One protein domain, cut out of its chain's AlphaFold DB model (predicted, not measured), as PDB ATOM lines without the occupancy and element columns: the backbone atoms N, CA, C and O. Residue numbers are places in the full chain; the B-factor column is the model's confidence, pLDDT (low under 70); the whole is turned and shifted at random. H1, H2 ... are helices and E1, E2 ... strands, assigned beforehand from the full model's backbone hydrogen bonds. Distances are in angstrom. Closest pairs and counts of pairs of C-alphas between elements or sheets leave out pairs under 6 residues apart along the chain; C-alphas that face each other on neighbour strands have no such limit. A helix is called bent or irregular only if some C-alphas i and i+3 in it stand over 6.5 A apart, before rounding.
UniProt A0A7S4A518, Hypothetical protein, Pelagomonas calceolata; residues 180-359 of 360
ATOM      1  N   ASP A 180      13.657  58.738 -21.935       70.56
ATOM      2  CA  ASP A 180      12.330  59.121 -21.439       70.56
ATOM      3  C   ASP A 180      11.249  59.107 -22.537       70.56
ATOM      4  O   ASP A 180      10.060  59.010 -22.239       70.56
ATOM      5  N   GLY A 181      11.646  59.122 -23.812       72.12
ATOM      6  CA  GLY A 181      10.759  58.902 -24.955       72.12
ATOM      7  C   GLY A 181      10.293  57.449 -25.127       72.12
ATOM      8  O   GLY A 181       9.438  57.184 -25.977       72.12
ATOM      9  N   TYR A 182      10.840  56.516 -24.340       77.56
ATOM     10  CA  TYR A 182      10.477  55.101 -24.337       77.56
ATOM     11  C   TYR A 182       9.666  54.735 -23.097       77.56
ATOM     12  O   TYR A 182      10.037  55.043 -21.966       77.56
ATOM     13  N   THR A 183       8.588  53.987 -23.304       79.81
ATOM     14  CA  THR A 183       7.793  53.377 -22.239       79.81
ATOM     15  C   THR A 183       7.980  51.871 -22.280       79.81
ATOM     16  O   THR A 183       7.563  51.214 -23.235       79.81
ATOM     17  N   LEU A 184       8.591  51.314 -21.236       80.94
ATOM     18  CA  LEU A 184       8.672  49.870 -21.040       80.94
ATOM     19  C   LEU A 184       7.501  49.422 -20.174       80.94
ATOM     20  O   LEU A 184       7.225  50.027 -19.145       80.94
ATOM     21  N   SER A 185       6.828  48.351 -20.568       81.25
ATOM     22  CA  SER A 185       5.761  47.718 -19.794       81.25
ATOM     23  C   SER A 185       6.116  46.264 -19.541       81.25
ATOM     24  O   SER A 185       6.627  45.601 -20.441       81.25
ATOM     25  N   LEU A 186       5.856  45.765 -18.338       80.75
ATOM     26  CA  LEU A 186       6.075  44.368 -17.985       80.75
ATOM     27  C   LEU A 186       4.733  43.637 -17.927       80.75
ATOM     28  O   LEU A 186       3.780  44.076 -17.283       80.75
ATOM     29  N   GLU A 187       4.681  42.505 -18.609       83.31
ATOM     30  CA  GLU A 187       3.555  41.586 -18.638       83.31
ATOM     31  C   GLU A 187       4.056  40.202 -18.225       83.31
ATOM     32  O   GLU A 187       5.059  39.723 -18.751       83.31
ATOM     33  N   ILE A 188       3.362  39.556 -17.295       81.62
ATOM     34  CA  ILE A 188       3.620  38.172 -16.904       81.62
ATOM     35  C   ILE A 188       2.501  37.321 -17.474       81.62
ATOM     36  O   ILE A 188       1.324  37.599 -17.279       81.62
ATOM     37  N   LYS A 189       2.859  36.286 -18.214       83.44
ATOM     38  CA  LYS A 189       1.920  35.376 -18.853       83.44
ATOM     39  C   LYS A 189       1.972  34.036 -18.153       83.44
ATOM     40  O   LYS A 189       3.030  33.422 -18.130       83.44
ATOM     41  N   ALA A 190       0.837  33.585 -17.637       82.81
ATOM     42  CA  ALA A 190       0.677  32.241 -17.113       82.81
ATOM     43  C   ALA A 190       0.242  31.316 -18.254       82.81
ATOM     44  O   ALA A 190      -0.827  31.472 -18.850       82.81
ATOM     45  N   ARG A 191       1.112  30.373 -18.603       85.50
ATOM     46  CA  ARG A 191       0.917  29.385 -19.656       85.50
ATOM     47  C   ARG A 191       0.506  28.064 -19.017       85.50
ATOM     48  O   ARG A 191       1.297  27.482 -18.280       85.50
ATOM     49  N   LYS A 192      -0.693  27.567 -19.334       85.69
ATOM     50  CA  LYS A 192      -1.147  26.259 -18.851       85.69
ATOM     51  C   LYS A 192      -0.428  25.144 -19.605       85.69
ATOM     52  O   LYS A 192      -0.516  25.067 -20.836       85.69
ATOM     53  N   ILE A 193       0.258  24.279 -18.875       85.31
ATOM     54  CA  ILE A 193       0.949  23.113 -19.408       85.31
ATOM     55  C   ILE A 193       0.271  21.867 -18.842       85.31
ATOM     56  O   ILE A 193       0.124  21.715 -17.634       85.31
ATOM     57  N   GLU A 194      -0.164  20.979 -19.726       84.94
ATOM     58  CA  GLU A 194      -0.892  19.766 -19.359       84.94
ATOM     59  C   GLU A 194      -0.066  18.532 -19.716       84.94
ATOM     60  O   GLU A 194       0.637  18.505 -20.734       84.94
ATOM     61  N   SER A 195      -0.153  17.508 -18.872       84.75
ATOM     62  CA  SER A 195       0.340  16.173 -19.180       84.75
ATOM     63  C   SER A 195      -0.821  15.294 -19.634       84.75
ATOM     64  O   SER A 195      -1.899  15.319 -19.046       84.75
ATOM     65  N   ALA A 196      -0.601  14.490 -20.675       78.06
ATOM     66  CA  ALA A 196      -1.587  13.510 -21.135       78.06
ATOM     67  C   ALA A 196      -1.622  12.233 -20.267       78.06
ATOM     68  O   ALA A 196      -2.446  11.353 -20.514       78.06
ATOM     69  N   GLY A 197      -0.726  12.115 -19.278       76.44
ATOM     70  CA  GLY A 197      -0.668  10.998 -18.339       76.44
ATOM     71  C   GLY A 197       0.736  10.755 -17.763       76.44
ATOM     72  O   GLY A 197       1.695  11.448 -18.113       76.44
ATOM     73  N   PRO A 198       0.898   9.754 -16.880       76.06
ATOM     74  CA  PRO A 198       2.191   9.426 -16.284       76.06
ATOM     75  C   PRO A 198       3.239   9.071 -17.353       76.06
ATOM     76  O   PRO A 198       3.090   8.083 -18.069       76.06
ATOM     77  N   GLY A 199       4.313   9.861 -17.447       75.94
ATOM     78  CA  GLY A 199       5.428   9.636 -18.381       75.94
ATOM     79  C   GLY A 199       5.278  10.273 -19.769       75.94
ATOM     80  O   GLY A 199       6.222  10.213 -20.556       75.94
ATOM     81  N   GLU A 200       4.145  10.909 -20.069       80.12
ATOM     82  CA  GLU A 200       3.981  11.707 -21.288       80.12
ATOM     83  C   GLU A 200       4.660  13.083 -21.134       80.12
ATOM     84  O   GLU A 200       4.703  13.640 -20.032       80.12
ATOM     85  N   PRO A 201       5.215  13.665 -22.217       80.81
ATOM     86  CA  PRO A 201       5.822  14.982 -22.153       80.81
ATOM     87  C   PRO A 201       4.748  16.044 -21.928       80.81
ATOM     88  O   PRO A 201       3.706  16.047 -22.586       80.81
ATOM     89  N   TRP A 202       5.054  16.981 -21.041       80.62
ATOM     90  CA  TRP A 202       4.264  18.177 -20.788       80.62
ATOM     91  C   TRP A 202       4.084  19.007 -22.066       80.62
ATOM     92  O   TRP A 202       5.052  19.278 -22.783       80.62
ATOM     93  N   ARG A 203       2.846  19.415 -22.374       82.12
ATOM     94  CA  ARG A 203       2.529  20.187 -23.584       82.12
ATOM     95  C   ARG A 203       1.696  21.415 -23.272       82.12
ATOM     96  O   ARG A 203       0.785  21.399 -22.451       82.12
ATOM     97  N   PHE A 204       1.985  22.482 -24.004       81.31
ATOM     98  CA  PHE A 204       1.144  23.666 -24.013       81.31
ATOM     99  C   PHE A 204      -0.163  23.378 -24.759       81.31
ATOM    100  O   PHE A 204      -0.149  23.035 -25.940       81.31
ATOM    101  N   ASN A 205      -1.286  23.549 -24.066       72.69
ATOM    102  CA  ASN A 205      -2.630  23.318 -24.601       72.69
ATOM    103  C   ASN A 205      -3.140  24.487 -25.476       72.69
ATOM    104  O   ASN A 205      -4.022  24.297 -26.308       72.69
ATOM    105  N   GLY A 206      -2.575  25.693 -25.332       72.19
ATOM    106  CA  GLY A 206      -3.084  26.911 -25.979       72.19
ATOM    107  C   GLY A 206      -3.740  27.894 -25.006       72.19
ATOM    108  O   GLY A 206      -3.941  29.056 -25.354       72.19
ATOM    109  N   THR A 207      -4.034  27.458 -23.777       76.00
ATOM    110  CA  THR A 207      -4.603  28.319 -22.732       76.00
ATOM    111  C   THR A 207      -3.525  29.185 -22.089       76.00
ATOM    112  O   THR A 207      -2.590  28.677 -21.465       76.00
ATOM    113  N   GLN A 208      -3.667  30.501 -22.226       81.19
ATOM    114  CA  GLN A 208      -2.728  31.470 -21.682       81.19
ATOM    115  C   GLN A 208      -3.479  32.631 -21.036       81.19
ATOM    116  O   GLN A 208      -4.325  33.261 -21.670       81.19
ATOM    117  N   GLU A 209      -3.125  32.942 -19.795       78.00
ATOM    118  CA  GLU A 209      -3.612  34.118 -19.083       78.00
ATOM    119  C   GLU A 209      -2.513  35.179 -19.055       78.00
ATOM    120  O   GLU A 209      -1.333  34.871 -18.900       78.00
ATOM    121  N   SER A 210      -2.885  36.439 -19.272       76.75
ATOM    122  CA  SER A 210      -1.941  37.558 -19.259       76.75
ATOM    123  C   SER A 210      -2.218  38.438 -18.052       76.75
ATOM    124  O   SER A 210      -3.326  38.943 -17.886       76.75
ATOM    125  N   ILE A 211      -1.199  38.617 -17.224       76.12
ATOM    126  CA  ILE A 211      -1.217  39.415 -16.010       76.12
ATOM    127  C   ILE A 211      -0.350  40.646 -16.263       76.12
ATOM    128  O   ILE A 211       0.874  40.574 -16.392       76.12
ATOM    129  N   TYR A 212      -0.996  41.800 -16.377       75.38
ATOM    130  CA  TYR A 212      -0.283  43.057 -16.550       75.38
ATOM    131  C   TYR A 212       0.345  43.490 -15.225       75.38
ATOM    132  O   TYR A 212      -0.357  43.616 -14.224       75.38
ATOM    133  N   VAL A 213       1.656  43.731 -15.226       73.25
ATOM    134  CA  VAL A 213       2.388  44.140 -14.024       73.25
ATOM    135  C   VAL A 213       2.389  45.658 -13.900       73.25
ATOM    136  O   VAL A 213       1.983  46.199 -12.878       73.25
ATOM    137  N   GLY A 214       2.817  46.363 -14.947       73.88
ATOM    138  CA  GLY A 214       2.904  47.820 -14.909       73.88
ATOM    139  C   GLY A 214       3.853  48.414 -15.941       73.88
ATOM    140  O   GLY A 214       4.567  47.703 -16.653       73.88
ATOM    141  N   THR A 215       3.876  49.744 -15.989       82.75
ATOM    142  CA  THR A 215       4.872  50.524 -16.729       82.75
ATOM    143  C   THR A 215       6.107  50.743 -15.865       82.75
ATOM    144  O   THR A 215       5.987  51.099 -14.695       82.75
ATOM    145  N   GLY A 216       7.287  50.544 -16.439       81.56
ATOM    146  CA  GLY A 216       8.560  50.756 -15.772       81.56
ATOM    147  C   GLY A 216       8.945  52.231 -15.742       81.56
ATOM    148  O   GLY A 216       8.841  52.927 -16.752       81.56
ATOM    149  N   GLU A 217       9.445  52.692 -14.601       84.56
ATOM    150  CA  GLU A 217       9.960  54.045 -14.413       84.56
ATOM    151  C   GLU A 217      11.473  54.076 -14.638       84.56
ATOM    152  O   GLU A 217      12.229  53.352 -13.975       84.56
ATOM    153  N   LEU A 218      11.924  54.928 -15.562       86.06
ATOM    154  CA  LEU A 218      13.346  55.146 -15.815       86.06
ATOM    155  C   LEU A 218      14.008  55.775 -14.580       86.06
ATOM    156  O   LEU A 218      13.609  56.846 -14.122       86.06
ATOM    157  N   GLN A 219      15.045  55.128 -14.056       86.69
ATOM    158  CA  GLN A 219      15.770  55.607 -12.880       86.69
ATOM    159  C   GLN A 219      16.826  56.649 -13.274       86.69
ATOM    160  O   GLN A 219      17.925  56.310 -13.721       86.69
ATOM    161  N   ALA A 220      16.499  57.931 -13.098       72.81
ATOM    162  CA  ALA A 220      17.417  59.036 -13.365       72.81
ATOM    163  C   ALA A 220      18.571  59.095 -12.343       72.81
ATOM    164  O   ALA A 220      18.395  58.799 -11.163       72.81
ATOM    165  N   GLY A 221      19.760  59.517 -12.791       68.50
ATOM    166  CA  GLY A 221      20.902  59.804 -11.910       68.50
ATOM    167  C   GLY A 221      21.694  58.584 -11.426       68.50
ATOM    168  O   GLY A 221      22.627  58.743 -10.642       68.50
ATOM    169  N   THR A 222      21.368  57.381 -11.900       69.31
ATOM    170  CA  THR A 222      22.200  56.192 -11.677       69.31
ATOM    171  C   THR A 222      23.140  55.977 -12.869       69.31
ATOM    172  O   THR A 222      22.784  56.320 -13.996       69.31
ATOM    173  N   PRO A 223      24.338  55.397 -12.670       69.25
ATOM    174  CA  PRO A 223      25.228  55.052 -13.782       69.25
ATOM    175  C   PRO A 223      24.683  53.898 -14.647       69.25
ATOM    176  O   PRO A 223      25.302  53.532 -15.640       69.25
ATOM    177  N   LEU A 224      23.549  53.303 -14.258       76.88
ATOM    178  CA  LEU A 224      22.954  52.120 -14.867       76.88
ATOM    179  C   LEU A 224      21.646  52.501 -15.562       76.88
ATOM    180  O   LEU A 224      20.722  52.988 -14.915       76.88
ATOM    181  N   VAL A 225      21.500  52.191 -16.849       82.31
ATOM    182  CA  VAL A 225      20.203  52.353 -17.520       82.31
ATOM    183  C   VAL A 225      19.232  51.298 -16.997       82.31
ATOM    184  O   VAL A 225      19.318  50.123 -17.365       82.31
ATOM    185  N   THR A 226      18.323  51.726 -16.120       87.19
ATOM    186  CA  THR A 226      17.421  50.828 -15.396       87.19
ATOM    187  C   THR A 226      15.987  51.337 -15.445       87.19
ATOM    188  O   THR A 226      15.726  52.492 -15.111       87.19
ATOM    189  N   TYR A 227      15.055  50.459 -15.815       86.94
ATOM    190  CA  TYR A 227      13.617  50.690 -15.671       86.94
ATOM    191  C   TYR A 227      13.097  49.855 -14.513       86.94
ATOM    192  O   TYR A 227      13.284  48.640 -14.494       86.94
ATOM    193  N   LYS A 228      12.450  50.502 -13.551       88.88
ATOM    194  CA  LYS A 228      11.924  49.857 -12.350       88.88
ATOM    195  C   LYS A 228      10.424  49.625 -12.490       88.88
ATOM    196  O   LYS A 228       9.684  50.565 -12.747       88.88
ATOM    197  N   PHE A 229       9.988  48.392 -12.290       87.00
ATOM    198  CA  PHE A 229       8.592  47.979 -12.248       87.00
ATOM    199  C   PHE A 229       8.212  47.651 -10.810       87.00
ATOM    200  O   PHE A 229       8.928  46.917 -10.123       87.00
ATOM    201  N   THR A 230       7.058  48.146 -10.383       85.88
ATOM    202  CA  THR A 230       6.419  47.695  -9.150       85.88
ATOM    203  C   THR A 230       5.450  46.580  -9.496       85.88
ATOM    204  O   THR A 230       4.552  46.787 -10.306       85.88
ATOM    205  N   VAL A 231       5.647  45.404  -8.909       79.81
ATOM    206  CA  VAL A 231       4.771  44.246  -9.097       79.81
ATOM    207  C   VAL A 231       3.593  44.367  -8.134       79.81
ATOM    208  O   VAL A 231       3.830  44.355  -6.927       79.81
ATOM    209  N   PRO A 232       2.345  44.503  -8.613       78.38
ATOM    210  CA  PRO A 232       1.188  44.546  -7.728       78.38
ATOM    211  C   PRO A 232       1.016  43.225  -6.972       78.38
ATOM    212  O   PRO A 232       1.192  42.158  -7.561       78.38
ATOM    213  N   ASP A 233       0.580  43.283  -5.712       78.19
ATOM    214  CA  ASP A 233       0.306  42.082  -4.902       78.19
ATOM    215  C   ASP A 233      -0.735  41.169  -5.568       78.19
ATOM    216  O   ASP A 233      -0.598  39.949  -5.537       78.19
ATOM    217  N   ALA A 234      -1.686  41.756  -6.304       73.19
ATOM    218  CA  ALA A 234      -2.677  41.031  -7.097       73.19
ATOM    219  C   ALA A 234      -2.061  40.065  -8.130       73.19
ATOM    220  O   ALA A 234      -2.688  39.074  -8.486       73.19
ATOM    221  N   VAL A 235      -0.842  40.325  -8.621       74.19
ATOM    222  CA  VAL A 235      -0.131  39.403  -9.527       74.19
ATOM    223  C   VAL A 235       0.284  38.135  -8.785       74.19
ATOM    224  O   VAL A 235       0.140  37.041  -9.320       74.19
ATOM    225  N   ARG A 236       0.754  38.288  -7.542       73.38
ATOM    226  CA  ARG A 236       1.153  37.178  -6.669       73.38
ATOM    227  C   ARG A 236      -0.055  36.394  -6.179       73.38
ATOM    228  O   ARG A 236      -0.037  35.170  -6.195       73.38
ATOM    229  N   GLU A 237      -1.108  37.095  -5.770       78.44
ATOM    230  CA  GLU A 237      -2.376  36.468  -5.391       78.44
ATOM    231  C   GLU A 237      -2.937  35.656  -6.560       78.44
ATOM    232  O   GLU A 237      -3.299  34.496  -6.388       78.44
ATOM    233  N   ARG A 238      -2.920  36.225  -7.773       78.56
ATOM    234  CA  ARG A 238      -3.427  35.546  -8.964       78.56
ATOM    235  C   ARG A 238      -2.636  34.293  -9.322       78.56
ATOM    236  O   ARG A 238      -3.233  33.326  -9.777       78.56
ATOM    237  N   GLU A 239      -1.321  34.308  -9.149       76.38
ATOM    238  CA  GLU A 239      -0.502  33.113  -9.347       76.38
ATOM    239  C   GLU A 239      -0.818  32.031  -8.308       76.38
ATOM    240  O   GLU A 239      -0.992  30.875  -8.680       76.38
ATOM    241  N   ALA A 240      -0.958  32.398  -7.032       79.56
ATOM    242  CA  ALA A 240      -1.317  31.456  -5.970       79.56
ATOM    243  C   ALA A 240      -2.705  30.814  -6.177       79.56
ATOM    244  O   ALA A 240      -2.978  29.735  -5.655       79.56
ATOM    245  N   GLU A 241      -3.586  31.466  -6.940       83.25
ATOM    246  CA  GLU A 241      -4.887  30.934  -7.357       83.25
ATOM    247  C   GLU A 241      -4.816  29.982  -8.562       83.25
ATOM    248  O   GLU A 241      -5.828  29.351  -8.890       83.25
ATOM    249  N   LEU A 242      -3.675  29.882  -9.257       82.00
ATOM    250  CA  LEU A 242      -3.550  29.008 -10.420       82.00
ATOM    251  C   LEU A 242      -3.644  27.544  -9.967       82.00
ATOM    252  O   LEU A 242      -2.844  27.092  -9.149       82.00
ATOM    253  N   PRO A 243      -4.616  26.771 -10.482       78.94
ATOM    254  CA  PRO A 243      -4.822  25.407 -10.028       78.94
ATOM    255  C   PRO A 243      -3.690  24.517 -10.539       78.94
ATOM    256  O   PRO A 243      -3.569  24.296 -11.749       78.94
ATOM    257  N   GLU A 244      -2.898  23.987  -9.613       81.06
ATOM    258  CA  GLU A 244      -1.933  22.925  -9.877       81.06
ATOM    259  C   GLU A 244      -2.548  21.567  -9.540       81.06
ATOM    260  O   GLU A 244      -3.200  21.378  -8.512       81.06
ATOM    261  N   THR A 245      -2.366  20.613 -10.444       83.38
ATOM    262  CA  THR A 245      -2.794  19.221 -10.267       83.38
ATOM    263  C   THR A 245      -1.706  18.310 -10.817       83.38
ATOM    264  O   THR A 245      -0.852  18.763 -11.578       83.38
ATOM    265  N   ASP A 246      -1.770  17.012 -10.526       80.81
ATOM    266  CA  ASP A 246      -0.813  16.034 -11.070       80.81
ATOM    267  C   ASP A 246      -0.761  16.025 -12.616       80.81
ATOM    268  O   ASP A 246       0.225  15.593 -13.211       80.81
ATOM    269  N   GLU A 247      -1.806  16.535 -13.278       81.19
ATOM    270  CA  GLU A 247      -1.951  16.583 -14.737       81.19
ATOM    271  C   GLU A 247      -1.796  18.000 -15.322       81.19
ATOM    272  O   GLU A 247      -1.762  18.167 -16.541       81.19
ATOM    273  N   THR A 248      -1.707  19.042 -14.485       82.81
ATOM    274  CA  THR A 248      -1.639  20.450 -14.915       82.81
ATOM    275  C   THR A 248      -0.635  21.231 -14.080       82.81
ATOM    276  O   THR A 248      -0.791  21.349 -12.868       82.81
ATOM    277  N   THR A 249       0.312  21.874 -14.757       85.69
ATOM    278  CA  THR A 249       1.220  22.868 -14.176       85.69
ATOM    279  C   THR A 249       1.145  24.178 -14.961       85.69
ATOM    280  O   THR A 249       0.636  24.224 -16.087       85.69
ATOM    281  N   TRP A 250       1.640  25.261 -14.376       82.75
ATOM    282  CA  TRP A 250       1.676  26.573 -15.004       82.75
ATOM    283  C   TRP A 250       3.118  27.039 -15.163       82.75
ATOM    284  O   TRP A 250       3.929  26.943 -14.252       82.75
ATOM    285  N   SER A 251       3.440  27.560 -16.342       83.56
ATOM    286  CA  SER A 251       4.719  28.215 -16.611       83.56
ATOM    287  C   SER A 251       4.490  29.712 -16.715       83.56
ATOM    288  O   SER A 251       3.632  30.161 -17.479       83.56
ATOM    289  N   LEU A 252       5.246  30.490 -15.944       83.44
ATOM    290  CA  LEU A 252       5.216  31.939 -16.049       83.44
ATOM    291  C   LEU A 252       6.253  32.428 -17.058       83.44
ATOM    292  O   LEU A 252       7.405  31.997 -17.066       83.44
ATOM    293  N   ILE A 253       5.832  33.375 -17.892       82.19
ATOM    294  CA  ILE A 253       6.645  33.967 -18.952       82.19
ATOM    295  C   ILE A 253       6.611  35.475 -18.798       82.19
ATOM    296  O   ILE A 253       5.555  36.103 -18.909       82.19
ATOM    297  N   ALA A 254       7.776  36.076 -18.614       81.69
ATOM    298  CA  ALA A 254       7.903  37.518 -18.552       81.69
ATOM    299  C   ALA A 254       8.047  38.094 -19.963       81.69
ATOM    300  O   ALA A 254       8.842  37.637 -20.780       81.69
ATOM    301  N   THR A 255       7.269  39.120 -20.278       79.56
ATOM    302  CA  THR A 255       7.348  39.847 -21.545       79.56
ATOM    303  C   THR A 255       7.514  41.329 -21.256       79.56
ATOM    304  O   THR A 255       6.652  41.949 -20.636       79.56
ATOM    305  N   ILE A 256       8.610  41.910 -21.736       77.12
ATOM    306  CA  ILE A 256       8.796  43.359 -21.743       77.12
ATOM    307  C   ILE A 256       8.267  43.883 -23.072       77.12
ATOM    308  O   ILE A 256       8.754  43.513 -24.140       77.12
ATOM    309  N   VAL A 257       7.281  44.764 -23.002       75.88
ATOM    310  CA  VAL A 257       6.791  45.524 -24.145       75.88
ATOM    311  C   VAL A 257       7.437  46.900 -24.108       75.88
ATOM    312  O   VAL A 257       7.107  47.734 -23.270       75.88
ATOM    313  N   VAL A 258       8.378  47.139 -25.009       70.50
ATOM    314  CA  VAL A 258       8.942  48.466 -25.250       70.50
ATOM    315  C   VAL A 258       7.989  49.193 -26.177       70.50
ATOM    316  O   VAL A 258       7.604  48.637 -27.195       70.50
ATOM    317  N   SER A 259       7.641  50.436 -25.887       70.75
ATOM    318  CA  SER A 259       6.852  51.262 -26.793       70.75
ATOM    319  C   SER A 259       7.403  52.674 -26.885       70.75
ATOM    320  O   SER A 259       7.978  53.192 -25.929       70.75
ATOM    321  N   ARG A 260       7.242  53.297 -28.050       69.94
ATOM    322  CA  ARG A 260       7.566  54.711 -28.258       69.94
ATOM    323  C   ARG A 260       6.681  55.326 -29.325       69.94
ATOM    324  O   ARG A 260       6.108  54.621 -30.156       69.94
ATOM    325  N   ARG A 261       6.638  56.655 -29.360       61.09
ATOM    326  CA  ARG A 261       6.047  57.401 -30.473       61.09
ATOM    327  C   ARG A 261       7.165  57.882 -31.401       61.09
ATOM    328  O   ARG A 261       8.008  58.669 -30.990       61.09
ATOM    329  N   GLY A 262       7.185  57.384 -32.636       60.06
ATOM    330  CA  GLY A 262       8.170  57.790 -33.642       60.06
ATOM    331  C   GLY A 262       7.927  59.212 -34.164       60.06
ATOM    332  O   GLY A 262       6.872  59.803 -33.920       60.06
ATOM    333  N   ALA A 263       8.867  59.746 -34.952       55.50
ATOM    334  CA  ALA A 263       8.773  61.090 -35.544       55.50
ATOM    335  C   ALA A 263       7.533  61.288 -36.443       55.50
ATOM    336  O   ALA A 263       7.024  62.396 -36.580       55.50
ATOM    337  N   SER A 264       7.000  60.202 -37.012       56.25
ATOM    338  CA  SER A 264       5.750  60.186 -37.787       56.25
ATOM    339  C   SER A 264       4.480  60.269 -36.927       56.25
ATOM    340  O   SER A 264       3.370  60.281 -37.457       56.25
ATOM    341  N   GLY A 265       4.616  60.259 -35.598       52.94
ATOM    342  CA  GLY A 265       3.508  60.183 -34.653       52.94
ATOM    343  C   GLY A 265       2.924  58.777 -34.476       52.94
ATOM    344  O   GLY A 265       2.007  58.620 -33.672       52.94
ATOM    345  N   LYS A 266       3.429  57.756 -35.177       53.97
ATOM    346  CA  LYS A 266       2.995  56.361 -34.998       53.97
ATOM    347  C   LYS A 266       3.586  55.747 -33.728       53.97
ATOM    348  O   LYS A 266       4.708  56.075 -33.342       53.97
ATOM    349  N   LEU A 267       2.820  54.861 -33.092       50.25
ATOM    350  CA  LEU A 267       3.291  54.049 -31.973       50.25
ATOM    351  C   LEU A 267       4.052  52.834 -32.519       50.25
ATOM    352  O   LEU A 267       3.507  52.102 -33.341       50.25
ATOM    353  N   GLN A 268       5.277  52.629 -32.048       60.78
ATOM    354  CA  GLN A 268       6.114  51.461 -32.335       60.78
ATOM    355  C   GLN A 268       6.239  50.634 -31.057       60.78
ATOM    356  O   GLN A 268       6.333  51.231 -29.980       60.78
ATOM    357  N   PHE A 269       6.212  49.300 -31.146       61.34
ATOM    358  CA  PHE A 269       6.178  48.437 -29.962       61.34
ATOM    359  C   PHE A 269       7.022  47.168 -30.102       61.34
ATOM    360  O   PHE A 269       6.607  46.225 -30.746       61.34
ATOM    361  N   ALA A 270       8.142  47.042 -29.403       63.84
ATOM    362  CA  ALA A 270       8.891  45.788 -29.393       63.84
ATOM    363  C   ALA A 270       8.442  44.863 -28.265       63.84
ATOM    364  O   ALA A 270       8.173  45.323 -27.156       63.84
ATOM    365  N   ARG A 271       8.412  43.552 -28.518       65.75
ATOM    366  CA  ARG A 271       8.189  42.539 -27.479       65.75
ATOM    367  C   ARG A 271       9.464  41.749 -27.255       65.75
ATOM    368  O   ARG A 271       9.974  41.121 -28.175       65.75
ATOM    369  N   ILE A 272       9.945  41.774 -26.023       70.88
ATOM    370  CA  ILE A 272      11.110  41.021 -25.578       70.88
ATOM    371  C   ILE A 272      10.588  39.955 -24.624       70.88
ATOM    372  O   ILE A 272      10.104  40.266 -23.534       70.88
ATOM    373  N   HIS A 273      10.624  38.706 -25.072       69.19
ATOM    374  CA  HIS A 273      10.170  37.564 -24.290       69.19
ATOM    375  C   HIS A 273      11.314  37.001 -23.453       69.19
ATOM    376  O   HIS A 273      12.443  36.896 -23.932       69.19
ATOM    377  N   ARG A 274      11.001  36.609 -22.221       69.69
ATOM    378  CA  ARG A 274      11.887  35.861 -21.339       69.69
ATOM    379  C   ARG A 274      11.108  34.710 -20.711       69.69
ATOM    380  O   ARG A 274      10.136  34.932 -19.992       69.69
ATOM    381  N   ASP A 275      11.528  33.501 -21.048       65.44
ATOM    382  CA  ASP A 275      10.920  32.231 -20.659       65.44
ATOM    383  C   ASP A 275      12.051  31.353 -20.091       65.44
ATOM    384  O   ASP A 275      13.109  31.330 -20.727       65.44
ATOM    385  N   PRO A 276      11.886  30.665 -18.948       66.44
ATOM    386  CA  PRO A 276      10.828  30.806 -17.941       66.44
ATOM    387  C   PRO A 276      11.166  31.839 -16.843       66.44
ATOM    388  O   PRO A 276      12.321  32.214 -16.627       66.44
ATOM    389  N   CYS A 277      10.149  32.300 -16.108       72.56
ATOM    390  CA  CYS A 277      10.328  32.943 -14.801       72.56
ATOM    391  C   CYS A 277       9.602  32.150 -13.711       72.56
ATOM    392  O   CYS A 277       8.587  31.512 -13.976       72.56
ATOM    393  N   THR A 278      10.109  32.195 -12.484       74.38
ATOM    394  CA  THR A 278       9.547  31.468 -11.335       74.38
ATOM    395  C   THR A 278       9.291  32.431 -10.192       74.38
ATOM    396  O   THR A 278      10.137  33.278  -9.920       74.38
ATOM    397  N   MET A 279       8.171  32.308  -9.488       71.56
ATOM    398  CA  MET A 279       7.953  33.052  -8.249       71.56
ATOM    399  C   MET A 279       8.448  32.271  -7.038       71.56
ATOM    400  O   MET A 279       8.203  31.081  -6.883       71.56
ATOM    401  N   HIS A 280       9.139  32.983  -6.157       71.56
ATOM    402  CA  HIS A 280       9.596  32.534  -4.850       71.56
ATOM    403  C   HIS A 280       8.919  33.362  -3.758       71.56
ATOM    404  O   HIS A 280       8.433  34.464  -4.017       71.56
ATOM    405  N   GLU A 281       8.977  32.894  -2.507       62.03
ATOM    406  CA  GLU A 281       8.450  33.616  -1.330       62.03
ATOM    407  C   GLU A 281       8.949  35.067  -1.254       62.03
ATOM    408  O   GLU A 281       8.234  35.976  -0.829       62.03
ATOM    409  N   ASN A 282      10.179  35.285  -1.722       60.47
ATOM    410  CA  ASN A 282      10.821  36.582  -1.715       60.47
ATOM    411  C   ASN A 282      10.655  37.364  -3.012       60.47
ATOM    412  O   ASN A 282      11.065  38.519  -2.982       60.47
ATOM    413  N   GLY A 283      10.109  36.805  -4.108       65.50
ATOM    414  CA  GLY A 283      10.057  37.493  -5.402       65.50
ATOM    415  C   GLY A 283      10.060  36.687  -6.692       65.50
ATOM    416  O   GLY A 283      10.202  35.474  -6.675       65.50
ATOM    417  N   LEU A 284       9.961  37.391  -7.824       68.50
ATOM    418  CA  LEU A 284      10.173  36.808  -9.152       68.50
ATOM    419  C   LEU A 284      11.658  36.516  -9.350       68.50
ATOM    420  O   LEU A 284      12.475  37.428  -9.301       68.50
ATOM    421  N   ASP A 285      12.001  35.275  -9.638       70.81
ATOM    422  CA  ASP A 285      13.299  34.918 -10.182       70.81
ATOM    423  C   ASP A 285      13.188  34.751 -11.697       70.81
ATOM    424  O   ASP A 285      12.222  34.200 -12.235       70.81
ATOM    425  N   PHE A 286      14.179  35.287 -12.389       67.19
ATOM    426  CA  PHE A 286      14.266  35.226 -13.835       67.19
ATOM    427  C   PHE A 286      15.538  34.475 -14.148       67.19
ATOM    428  O   PHE A 286      16.624  35.010 -13.898       67.19
ATOM    429  N   ASP A 287      15.420  33.299 -14.764       59.41
ATOM    430  CA  ASP A 287      16.610  32.598 -15.213       59.41
ATOM    431  C   ASP A 287      17.385  33.534 -16.154       59.41
ATOM    432  O   ASP A 287      16.854  34.111 -17.111       59.41
ATOM    433  N   SER A 288      18.605  33.863 -15.743       51.50
ATOM    434  CA  SER A 288      19.514  34.761 -16.459       51.50
ATOM    435  C   SER A 288      20.576  33.993 -17.230       51.50
ATOM    436  O   SER A 288      21.336  34.617 -17.971       51.50
ATOM    437  N   SER A 289      20.605  32.666 -17.066       45.44
ATOM    438  CA  SER A 289      21.522  31.758 -17.742       45.44
ATOM    439  C   SER A 289      21.054  31.433 -19.160       45.44
ATOM    440  O   SER A 289      21.873  31.371 -20.075       45.44
ATOM    441  N   GLU A 290      19.740  31.367 -19.379       43.88
ATOM    442  CA  GLU A 290      19.131  31.219 -20.700       43.88
ATOM    443  C   GLU A 290      18.813  32.595 -21.287       43.88
ATOM    444  O   GLU A 290      17.669  33.030 -21.428       43.88
ATOM    445  N   MET A 291      19.869  33.341 -21.611       44.41
ATOM    446  CA  MET A 291      19.697  34.499 -22.479       44.41
ATOM    447  C   MET A 291      19.125  33.994 -23.805       44.41
ATOM    448  O   MET A 291      19.704  33.062 -24.368       44.41
ATOM    449  N   PRO A 292      18.028  34.569 -24.336       40.84
ATOM    450  CA  PRO A 292      17.605  34.235 -25.680       40.84
ATOM    451  C   PRO A 292      18.741  34.659 -26.605       40.84
ATOM    452  O   PRO A 292      18.887  35.840 -26.901       40.84
ATOM    453  N   ILE A 293      19.574  33.698 -27.016       40.81
ATOM    454  CA  ILE A 293      20.460  33.844 -28.162       40.81
ATOM    455  C   ILE A 293      19.472  34.060 -29.298       40.81
ATOM    456  O   ILE A 293      18.758  33.114 -29.653       40.81
ATOM    457  N   PRO A 294      19.318  35.289 -29.810       43.19
ATOM    458  CA  PRO A 294      18.340  35.513 -30.843       43.19
ATOM    459  C   PRO A 294      18.868  34.735 -32.038       43.19
ATOM    460  O   PRO A 294      19.904  35.095 -32.595       43.19
ATOM    461  N   ALA A 295      18.219  33.611 -32.356       37.38
ATOM    462  CA  ALA A 295      18.649  32.701 -33.400       37.38
ATOM    463  C   ALA A 295      18.863  33.507 -34.691       37.38
ATOM    464  O   ALA A 295      17.913  33.906 -35.355       37.38
ATOM    465  N   GLY A 296      20.124  33.826 -34.991       41.31
ATOM    466  CA  GLY A 296      20.513  34.579 -36.175       41.31
ATOM    467  C   GLY A 296      19.958  36.004 -36.308       41.31
ATOM    468  O   GLY A 296      19.658  36.388 -37.438       41.31
ATOM    469  N   ASN A 297      19.860  36.823 -35.249       45.22
ATOM    470  CA  ASN A 297      19.530  38.247 -35.445       45.22
ATOM    471  C   ASN A 297      20.730  39.033 -36.012       45.22
ATOM    472  O   ASN A 297      21.432  39.764 -35.314       45.22
ATOM    473  N   GLN A 298      20.964  38.868 -37.319       44.28
ATOM    474  CA  GLN A 298      22.032  39.525 -38.081       44.28
ATOM    475  C   GLN A 298      21.980  41.053 -37.983       44.28
ATOM    476  O   GLN A 298      22.991  41.718 -38.200       44.28
ATOM    477  N   ALA A 299      20.822  41.618 -37.646       41.97
ATOM    478  CA  ALA A 299      20.634  43.049 -37.562       41.97
ATOM    479  C   ALA A 299      21.189  43.640 -36.255       41.97
ATOM    480  O   ALA A 299      21.476  44.823 -36.234       41.97
ATOM    481  N   LEU A 300      21.475  42.840 -35.220       47.03
ATOM    482  CA  LEU A 300      22.249  43.284 -34.051       47.03
ATOM    483  C   LEU A 300      23.764  43.205 -34.276       47.03
ATOM    484  O   LEU A 300      24.535  43.624 -33.412       47.03
ATOM    485  N   ASN A 301      24.216  42.741 -35.454       48.41
ATOM    486  CA  ASN A 301      25.641  42.583 -35.730       48.41
ATOM    487  C   ASN A 301      26.435  43.897 -35.623       48.41
ATOM    488  O   ASN A 301      27.623  43.857 -35.317       48.41
ATOM    489  N   PHE A 302      25.790  45.045 -35.857       50.22
ATOM    490  CA  PHE A 302      26.428  46.362 -35.755       50.22
ATOM    491  C   PHE A 302      26.597  46.845 -34.306       50.22
ATOM    492  O   PHE A 302      27.435  47.708 -34.053       50.22
ATOM    493  N   LEU A 303      25.806  46.313 -33.364       52.06
ATOM    494  CA  LEU A 303      25.951  46.581 -31.930       52.06
ATOM    495  C   LEU A 303      26.973  45.658 -31.280       52.06
ATOM    496  O   LEU A 303      27.332  45.887 -30.132       52.06
ATOM    497  N   LYS A 304      27.469  44.645 -31.994       55.62
ATOM    498  CA  LYS A 304      28.432  43.713 -31.430       55.62
ATOM    499  C   LYS A 304      29.695  44.454 -31.018       55.62
ATOM    500  O   LYS A 304      30.466  44.934 -31.852       55.62
ATOM    501  N   ARG A 305      29.910  44.534 -29.711       51.84
ATOM    502  CA  ARG A 305      31.123  45.104 -29.145       51.84
ATOM    503  C   ARG A 305      32.224  44.058 -29.238       51.84
ATOM    504  O   ARG A 305      32.018  42.914 -28.845       51.84
ATOM    505  N   LYS A 306      33.386  44.448 -29.763       51.38
ATOM    506  CA  LYS A 306      34.591  43.623 -29.690       51.38
ATOM    507  C   LYS A 306      35.139  43.734 -28.271       51.38
ATOM    508  O   LYS A 306      35.553  44.817 -27.856       51.38
ATOM    509  N   ALA A 307      35.067  42.646 -27.521       42.34
ATOM    510  CA  ALA A 307      35.646  42.567 -26.193       42.34
ATOM    511  C   ALA A 307      37.103  42.104 -26.282       42.34
ATOM    512  O   ALA A 307      37.372  40.968 -26.665       42.34
ATOM    513  N   ASP A 308      38.035  42.986 -25.921       49.50
ATOM    514  CA  ASP A 308      39.479  42.741 -25.960       49.50
ATOM    515  C   ASP A 308      40.015  42.330 -27.353       49.50
ATOM    516  O   ASP A 308      39.369  42.484 -28.390       49.50
ATOM    517  N   ASN A 309      41.254  41.830 -27.404       49.31
ATOM    518  CA  ASN A 309      41.903  41.325 -28.623       49.31
ATOM    519  C   ASN A 309      41.256  40.043 -29.187       49.31
ATOM    520  O   ASN A 309      41.800  39.444 -30.115       49.31
ATOM    521  N   VAL A 310      40.120  39.609 -28.644       47.78
ATOM    522  CA  VAL A 310      39.394  38.420 -29.083       47.78
ATOM    523  C   VAL A 310      38.157  38.887 -29.845       47.78
ATOM    524  O   VAL A 310      37.454  39.792 -29.408       47.78
ATOM    525  N   ASP A 311      37.870  38.292 -31.002       50.03
ATOM    526  CA  ASP A 311      36.636  38.554 -31.760       50.03
ATOM    527  C   ASP A 311      35.424  37.897 -31.072       50.03
ATOM    528  O   ASP A 311      34.700  37.090 -31.653       50.03
ATOM    529  N   MET A 312      35.220  38.209 -29.792       52.03
ATOM    530  CA  MET A 312      33.993  37.887 -29.085       52.03
ATOM    531  C   MET A 312      33.006  39.006 -29.344       52.03
ATOM    532  O   MET A 312      33.191  40.142 -28.911       52.03
ATOM    533  N   TYR A 313      31.968  38.659 -30.086       55.09
ATOM    534  CA  TYR A 313      30.829  39.514 -30.325       55.09
ATOM    535  C   TYR A 313      29.803  39.296 -29.215       55.09
ATOM    536  O   TYR A 313      29.306  38.181 -29.060       55.09
ATOM    537  N   THR A 314      29.495  40.340 -28.451       62.94
ATOM    538  CA  THR A 314      28.447  40.286 -27.425       62.94
ATOM    539  C   THR A 314      27.143  40.853 -27.963       62.94
ATOM    540  O   THR A 314      27.131  41.895 -28.623       62.94
ATOM    541  N   ASP A 315      26.040  40.155 -27.699       64.38
ATOM    542  CA  ASP A 315      24.719  40.598 -28.117       64.38
ATOM    543  C   ASP A 315      24.118  41.525 -27.048       64.38
ATOM    544  O   ASP A 315      24.331  41.339 -25.839       64.38
ATOM    545  N   PRO A 316      23.384  42.567 -27.464       70.06
ATOM    546  CA  PRO A 316      22.721  43.451 -26.532       70.06
ATOM    547  C   PRO A 316      21.476  42.781 -25.945       70.06
ATOM    548  O   PRO A 316      20.620  42.287 -26.675       70.06
ATOM    549  N   VAL A 317      21.333  42.802 -24.621       74.44
ATOM    550  CA  VAL A 317      20.261  42.087 -23.914       74.44
ATOM    551  C   VAL A 317      19.591  42.954 -22.853       74.44
ATOM    552  O   VAL A 317      20.218  43.798 -22.206       74.44
ATOM    553  N   VAL A 318      18.292  42.725 -22.651       77.19
ATOM    554  CA  VAL A 318      17.526  43.313 -21.546       77.19
ATOM    555  C   VAL A 318      17.337  42.253 -20.474       77.19
ATOM    556  O   VAL A 318      16.724  41.212 -20.701       77.19
ATOM    557  N   VAL A 319      17.879  42.520 -19.289       79.12
ATOM    558  CA  VAL A 319      17.862  41.592 -18.166       79.12
ATOM    559  C   VAL A 319      16.895  42.094 -17.106       79.12
ATOM    560  O   VAL A 319      17.104  43.164 -16.546       79.12
ATOM    561  N   LEU A 320      15.870  41.305 -16.797       81.19
ATOM    562  CA  LEU A 320      15.057  41.476 -15.602       81.19
ATOM    563  C   LEU A 320      15.837  40.981 -14.383       81.19
ATOM    564  O   LEU A 320      16.414  39.893 -14.408       81.19
ATOM    565  N   HIS A 321      15.883  41.811 -13.351       80.69
ATOM    566  CA  HIS A 321      16.518  41.536 -12.075       80.69
ATOM    567  C   HIS A 321      15.557  41.913 -10.960       80.69
ATOM    568  O   HIS A 321      15.059  43.033 -10.908       80.69
ATOM    569  N   TYR A 322      15.329  41.002 -10.034       79.62
ATOM    570  CA  TYR A 322      14.479  41.265  -8.890       79.62
ATOM    571  C   TYR A 322      15.281  41.901  -7.752       79.62
ATOM    572  O   TYR A 322      16.360  41.417  -7.416       79.62
ATOM    573  N   THR A 323      14.820  43.027  -7.205       78.44
ATOM    574  CA  THR A 323      15.599  43.818  -6.225       78.44
ATOM    575  C   THR A 323      14.904  44.053  -4.888       78.44
ATOM    576  O   THR A 323      15.471  44.701  -4.011       78.44
ATOM    577  N   GLY A 324      13.711  43.498  -4.676       73.62
ATOM    578  CA  GLY A 324      12.994  43.609  -3.405       73.62
ATOM    579  C   GLY A 324      11.535  43.186  -3.539       73.62
ATOM    580  O   GLY A 324      11.092  43.015  -4.667       73.62
ATOM    581  N   PRO A 325      10.776  43.094  -2.428       69.31
ATOM    582  CA  PRO A 325       9.543  42.308  -2.273       69.31
ATOM    583  C   PRO A 325       8.466  42.514  -3.345       69.31
ATOM    584  O   PRO A 325       7.666  41.615  -3.546       69.31
ATOM    585  N   CYS A 326       8.448  43.649  -4.045       78.12
ATOM    586  CA  CYS A 326       7.524  43.928  -5.148       78.12
ATOM    587  C   CYS A 326       8.217  44.729  -6.263       78.12
ATOM    588  O   CYS A 326       7.607  45.599  -6.877       78.12
ATOM    589  N   THR A 327       9.522  44.547  -6.475       84.50
ATOM    590  CA  THR A 327      10.308  45.361  -7.412       84.50
ATOM    591  C   THR A 327      11.103  44.501  -8.381       84.50
ATOM    592  O   THR A 327      11.962  43.713  -7.984       84.50
ATOM    593  N   VAL A 328      10.869  44.740  -9.669       85.25
ATOM    594  CA  VAL A 328      11.646  44.185 -10.777       85.25
ATOM    595  C   VAL A 328      12.340  45.327 -11.505       85.25
ATOM    596  O   VAL A 328      11.754  46.375 -11.742       85.25
ATOM    597  N   GLU A 329      13.584  45.131 -11.901       87.69
ATOM    598  CA  GLU A 329      14.371  46.078 -12.679       87.69
ATOM    599  C   GLU A 329      14.722  45.476 -14.038       87.69
ATOM    600  O   GLU A 329      15.358  44.429 -14.099       87.69
ATOM    601  N   ALA A 330      14.367  46.143 -15.136       86.00
ATOM    602  CA  ALA A 330      14.964  45.873 -16.439       86.00
ATOM    603  C   ALA A 330      16.272  46.653 -16.571       86.00
ATOM    604  O   ALA A 330      16.278  47.884 -16.522       86.00
ATOM    605  N   ARG A 331      17.372  45.928 -16.766       86.81
ATOM    606  CA  ARG A 331      18.726  46.454 -16.939       86.81
ATOM    607  C   ARG A 331      19.250  46.092 -18.321       86.81
ATOM    608  O   ARG A 331      19.173  44.935 -18.728       86.81
ATOM    609  N   PHE A 332      19.830  47.061 -19.016       83.12
ATOM    610  CA  PHE A 332      20.451  46.840 -20.320       83.12
ATOM    611  C   PHE A 332      21.905  46.409 -20.137       83.12
ATOM    612  O   PHE A 332      22.689  47.098 -19.479       83.12
ATOM    613  N   LYS A 333      22.257  45.243 -20.678       81.75
ATOM    614  CA  LYS A 333      23.584  44.643 -20.521       81.75
ATOM    615  C   LYS A 333      24.076  44.056 -21.832       81.75
ATOM    616  O   LYS A 333      23.289  43.728 -22.713       81.75
ATOM    617  N   TRP A 334      25.382  43.880 -21.924       75.56
ATOM    618  CA  TRP A 334      26.026  43.071 -22.949       75.56
ATOM    619  C   TRP A 334      26.100  41.612 -22.483       75.56
ATOM    620  O   TRP A 334      26.478  41.347 -21.336       75.56
ATOM    621  N   SER A 335      25.730  40.658 -23.343       68.44
ATOM    622  CA  SER A 335      25.791  39.227 -23.023       68.44
ATOM    623  C   SER A 335      27.244  38.738 -23.047       68.44
ATOM    624  O   SER A 335      27.816  38.472 -24.105       68.44
ATOM    625  N   PHE A 336      27.862  38.628 -21.878       65.19
ATOM    626  CA  PHE A 336      29.223  38.120 -21.717       65.19
ATOM    627  C   PHE A 336      29.200  36.761 -21.011       65.19
ATOM    628  O   PHE A 336      28.435  36.611 -20.057       65.19
ATOM    629  N   PRO A 337      30.077  35.808 -21.385       51.81
ATOM    630  CA  PRO A 337      30.088  34.467 -20.795       51.81
ATOM    631  C   PRO A 337      30.311  34.430 -19.278       51.81
ATOM    632  O   PRO A 337      29.898  33.471 -18.642       51.81
ATOM    633  N   ASN A 338      30.955  35.455 -18.700       49.59
ATOM    634  CA  ASN A 338      31.367  35.433 -17.291       49.59
ATOM    635  C   ASN A 338      30.922  36.658 -16.471       49.59
ATOM    636  O   ASN A 338      30.779  36.526 -15.262       49.59
ATOM    637  N   HIS A 339      30.660  37.823 -17.082       55.62
ATOM    638  CA  HIS A 339      30.179  39.027 -16.384       55.62
ATOM    639  C   HIS A 339      29.456  39.977 -17.341       55.62
ATOM    640  O   HIS A 339      30.087  40.514 -18.243       55.62
ATOM    641  N   GLY A 340      28.166  40.250 -17.133       60.78
ATOM    642  CA  GLY A 340      27.451  41.230 -17.958       60.78
ATOM    643  C   GLY A 340      27.929  42.663 -17.698       60.78
ATOM    644  O   GLY A 340      27.667  43.202 -16.621       60.78
ATOM    645  N   GLU A 341      28.585  43.286 -18.680       73.25
ATOM    646  CA  GLU A 341      28.876  44.724 -18.674       73.25
ATOM    647  C   GLU A 341      27.577  45.509 -18.886       73.25
ATOM    648  O   GLU A 341      26.721  45.130 -19.692       73.25
ATOM    649  N   VAL A 342      27.415  46.600 -18.145       79.38
ATOM    650  CA  VAL A 342      26.230  47.450 -18.244       79.38
ATOM    651  C   VAL A 342      26.369  48.350 -19.462       79.38
ATOM    652  O   VAL A 342      27.428  48.930 -19.689       79.38
ATOM    653  N   MET A 343      25.291  48.480 -20.230       79.81
ATOM    654  CA  MET A 343      25.260  49.415 -21.347       79.81
ATOM    655  C   MET A 343      25.294  50.860 -20.865       79.81
ATOM    656  O   MET A 343      24.590  51.245 -19.929       79.81
ATOM    657  N   THR A 344      26.049  51.685 -21.579       81.06
ATOM    658  CA  THR A 344      25.913  53.139 -21.508       81.06
ATOM    659  C   THR A 344      24.516  53.576 -21.960       81.06
ATOM    660  O   THR A 344      23.815  52.858 -22.679       81.06
ATOM    661  N   GLU A 345      24.118  54.796 -21.594       80.81
ATOM    662  CA  GLU A 345      22.836  55.380 -22.014       80.81
ATOM    663  C   GLU A 345      22.638  55.330 -23.533       80.81
ATOM    664  O   GLU A 345      21.584  54.941 -24.036       80.81
ATOM    665  N   HIS A 346      23.688  55.686 -24.267       76.50
ATOM    666  CA  HIS A 346      23.664  55.714 -25.718       76.50
ATOM    667  C   HIS A 346      23.531  54.309 -26.332       76.50
ATOM    668  O   HIS A 346      22.790  54.132 -27.298       76.50
ATOM    669  N   GLU A 347      24.195  53.300 -25.762       76.44
ATOM    670  CA  GLU A 347      24.079  51.903 -26.207       76.44
ATOM    671  C   GLU A 347      22.682  51.333 -25.932       76.44
ATOM    672  O   GLU A 347      22.071  50.749 -26.828       76.44
ATOM    673  N   ALA A 348      22.134  51.559 -24.732       78.56
ATOM    674  CA  ALA A 348      20.786  51.115 -24.375       78.56
ATOM    675  C   ALA A 348      19.722  51.743 -25.288       78.56
ATOM    676  O   ALA A 348      18.790  51.081 -25.738       78.56
ATOM    677  N   ARG A 349      19.898  53.020 -25.626       76.38
ATOM    678  CA  ARG A 349      19.024  53.741 -26.546       76.38
ATOM    679  C   ARG A 349      19.106  53.193 -27.970       76.38
ATOM    680  O   ARG A 349      18.071  52.962 -28.584       76.38
ATOM    681  N   ALA A 350      20.308  52.936 -28.487       70.75
ATOM    682  CA  ALA A 350      20.486  52.319 -29.804       70.75
ATOM    683  C   ALA A 350      19.880  50.903 -29.865       70.75
ATOM    684  O   ALA A 350      19.275  50.526 -30.868       70.75
ATOM    685  N   CYS A 351      19.986  50.144 -28.773       75.06
ATOM    686  CA  CYS A 351      19.336  48.846 -28.605       75.06
ATOM    687  C   CYS A 351      17.798  48.961 -28.661       75.06
ATOM    688  O   CYS A 351      17.139  48.208 -29.377       75.06
ATOM    689  N   LEU A 352      17.213  49.952 -27.981       74.38
ATOM    690  CA  LEU A 352      15.766  50.199 -27.997       74.38
ATOM    691  C   LEU A 352      15.236  50.684 -29.352       74.38
ATOM    692  O   LEU A 352      14.181  50.223 -29.787       74.38
ATOM    693  N   GLU A 353      15.968  51.572 -30.030       70.56
ATOM    694  CA  GLU A 353      15.670  51.993 -31.408       70.56
ATOM    695  C   GLU A 353      15.597  50.779 -32.339       70.56
ATOM    696  O   GLU A 353      14.669  50.652 -33.139       70.56
ATOM    697  N   HIS A 354      16.553  49.859 -32.190       67.31
ATOM    698  CA  HIS A 354      16.602  48.635 -32.972       67.31
ATOM    699  C   HIS A 354      15.401  47.726 -32.698       67.31
ATOM    700  O   HIS A 354      14.728  47.294 -33.634       67.31
ATOM    701  N   TYR A 355      15.088  47.479 -31.424       67.88
ATOM    702  CA  TYR A 355      13.924  46.683 -31.050       67.88
ATOM    703  C   TYR A 355      12.619  47.279 -31.591       67.88
ATOM    704  O   TYR A 355      11.787  46.547 -32.126       67.88
ATOM    705  N   ALA A 356      12.443  48.600 -31.492       60.84
ATOM    706  CA  ALA A 356      11.253  49.282 -31.991       60.84
ATOM    707  C   ALA A 356      11.125  49.186 -33.521       60.84
ATOM    708  O   ALA A 356      10.023  48.954 -34.019       60.84
ATOM    709  N   ALA A 357      12.233  49.312 -34.258       58.28
ATOM    710  CA  ALA A 357      12.250  49.208 -35.716       58.28
ATOM    711  C   ALA A 357      11.891  47.804 -36.235       58.28
ATOM    712  O   ALA A 357      11.360  47.682 -37.332       58.28
ATOM    713  N   TRP A 358      12.161  46.750 -35.458       52.12
ATOM    714  CA  TRP A 358      11.932  45.359 -35.876       52.12
ATOM    715  C   TRP A 358      10.521  44.833 -35.584       52.12
ATOM    716  O   TRP A 358      10.170  43.716 -35.946       52.12
ATOM    717  N   SER A 359       9.734  45.623 -34.863       46.16
ATOM    718  CA  SER A 359       8.392  45.250 -34.422       46.16
ATOM    719  C   SER A 359       7.251  45.764 -35.304       46.16
ATOM    720  O   SER A 359       6.082  45.493 -35.016       46.16
TER     721      SER A 359
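Overview. This is residues 180 to 359 of the 360 residues of the protein "Hypothetical protein" of Pelagomonas calceolata (UniProt A0A7S4A518). A long, strongly twisted sheet, in the order E2, E1, E4, E5, E6, and a smaller sheet, E3, E10, E9, stand partly face to face with their strands crossed, a sandwich, and helix H3 packs on both sheets near the turn from E4 to E5. The short helix H1 is by E2, on the opposite face of the large sheet from H3, while the small hairpin E7 and E8 lies farthest from the middle of the domain. The printed part has 180 residues, with three named helices and ten named strands in the order E1, E2, E3, H1, E4, E5, E6, H2, E7, E8, E9, E10, H3; all three sheets are antiparallel and the class is mixed, helices and strands. The whole is compact, with a radius of gyration of the C-alphas of 17.8 A, and spans 51 by 34 by 34 A.

Arrangement. In the large sheet E1, residues 182 to 194, has E4, residues 248 to 261, as its antiparallel neighbour, with N 189 and O 253 at 2.8 A. E2, residues 203 to 215, is an edge strand; it forms a hairpin with E1, with N 190 and O 209 at 2.8 A, and bends by 74 degrees at residue 206. E4, E5, residues 267 to 280, and E6, residues 283 to 286, form a meander, each strand the antiparallel neighbour of the one before. E5 bends by 68 degrees at residue 276; its pairing is staggered, with E4 over residues 267 to 277, where N 270 and O 258 are 2.8 A apart, and with E6 over residues 277 to 280, where N 278 and O 285 are 2.9 A apart. In the second sheet E10, residues 327 to 334, is the inner strand, between E3, residues 226 to 230, with N 229 and O 328 at 2.7 A, and E9, residues 316 to 324, with N 319 and O 331 at 2.8 A. The strands of the two sheets of the sandwich stand at 70 degrees; the closest C-alphas of E6 and E9 are those of Leu 284 and Tyr 322, 6.2 A. H3, residues 345 to 357, is on the large sheet at a height of 10.3 A and runs across the strands, at 87 degrees to E4 on the local plane; its closest C-alphas to E5 are those of Ala 356 and Ala 270, 5.0 A. H3 is also on the sheet E3, E10, E9, two layers with a helix on one face of a sheet, at a height of 9.8 A. H1, residues 233 to 240, has a height of 7.7 A over the large sheet. H2, residues 298 to 302, and H3 are close but not clearly touching, with Leu 300 and His 354 as closest C-alphas at 7.9 A. E7, residues 305 to 307, and E8, residues 312 to 314, form a hairpin, with N 307 and O 312 at 3.4 A. In H1 and H3 every O i to N i+4 pair is within hydrogen-bond range; in H2 it is 0 of 1, with 1 of 2 O i to N i+3 pairs.

Along the chain. E1 starts at C-alpha 182, (10.477, 55.101, -24.337), and is 37.5 A long; E4 is 40.8 A, E5 35.2 A, E2 31.2 A, E9 25.1 A and E10 22.2 A. H3 is 18.4 A long and ends at C-alpha 357, (12.250, 49.208, -35.716). H2 is irregular, but only just: C-alphas 299 and 302 are 6.9 A apart.

Size, cuts and confidence. The two C-alphas farthest apart, those of Pro 198 and Ala 263, are 55.5 A apart, and the outline is only just elongated. The printed part has no cut; the link from E6 to H2, with 11 residues, is long. The mean pLDDT of the printed part is 70.7; 66 residues are under 70, among them residues 260 to 271 and 286 to 315.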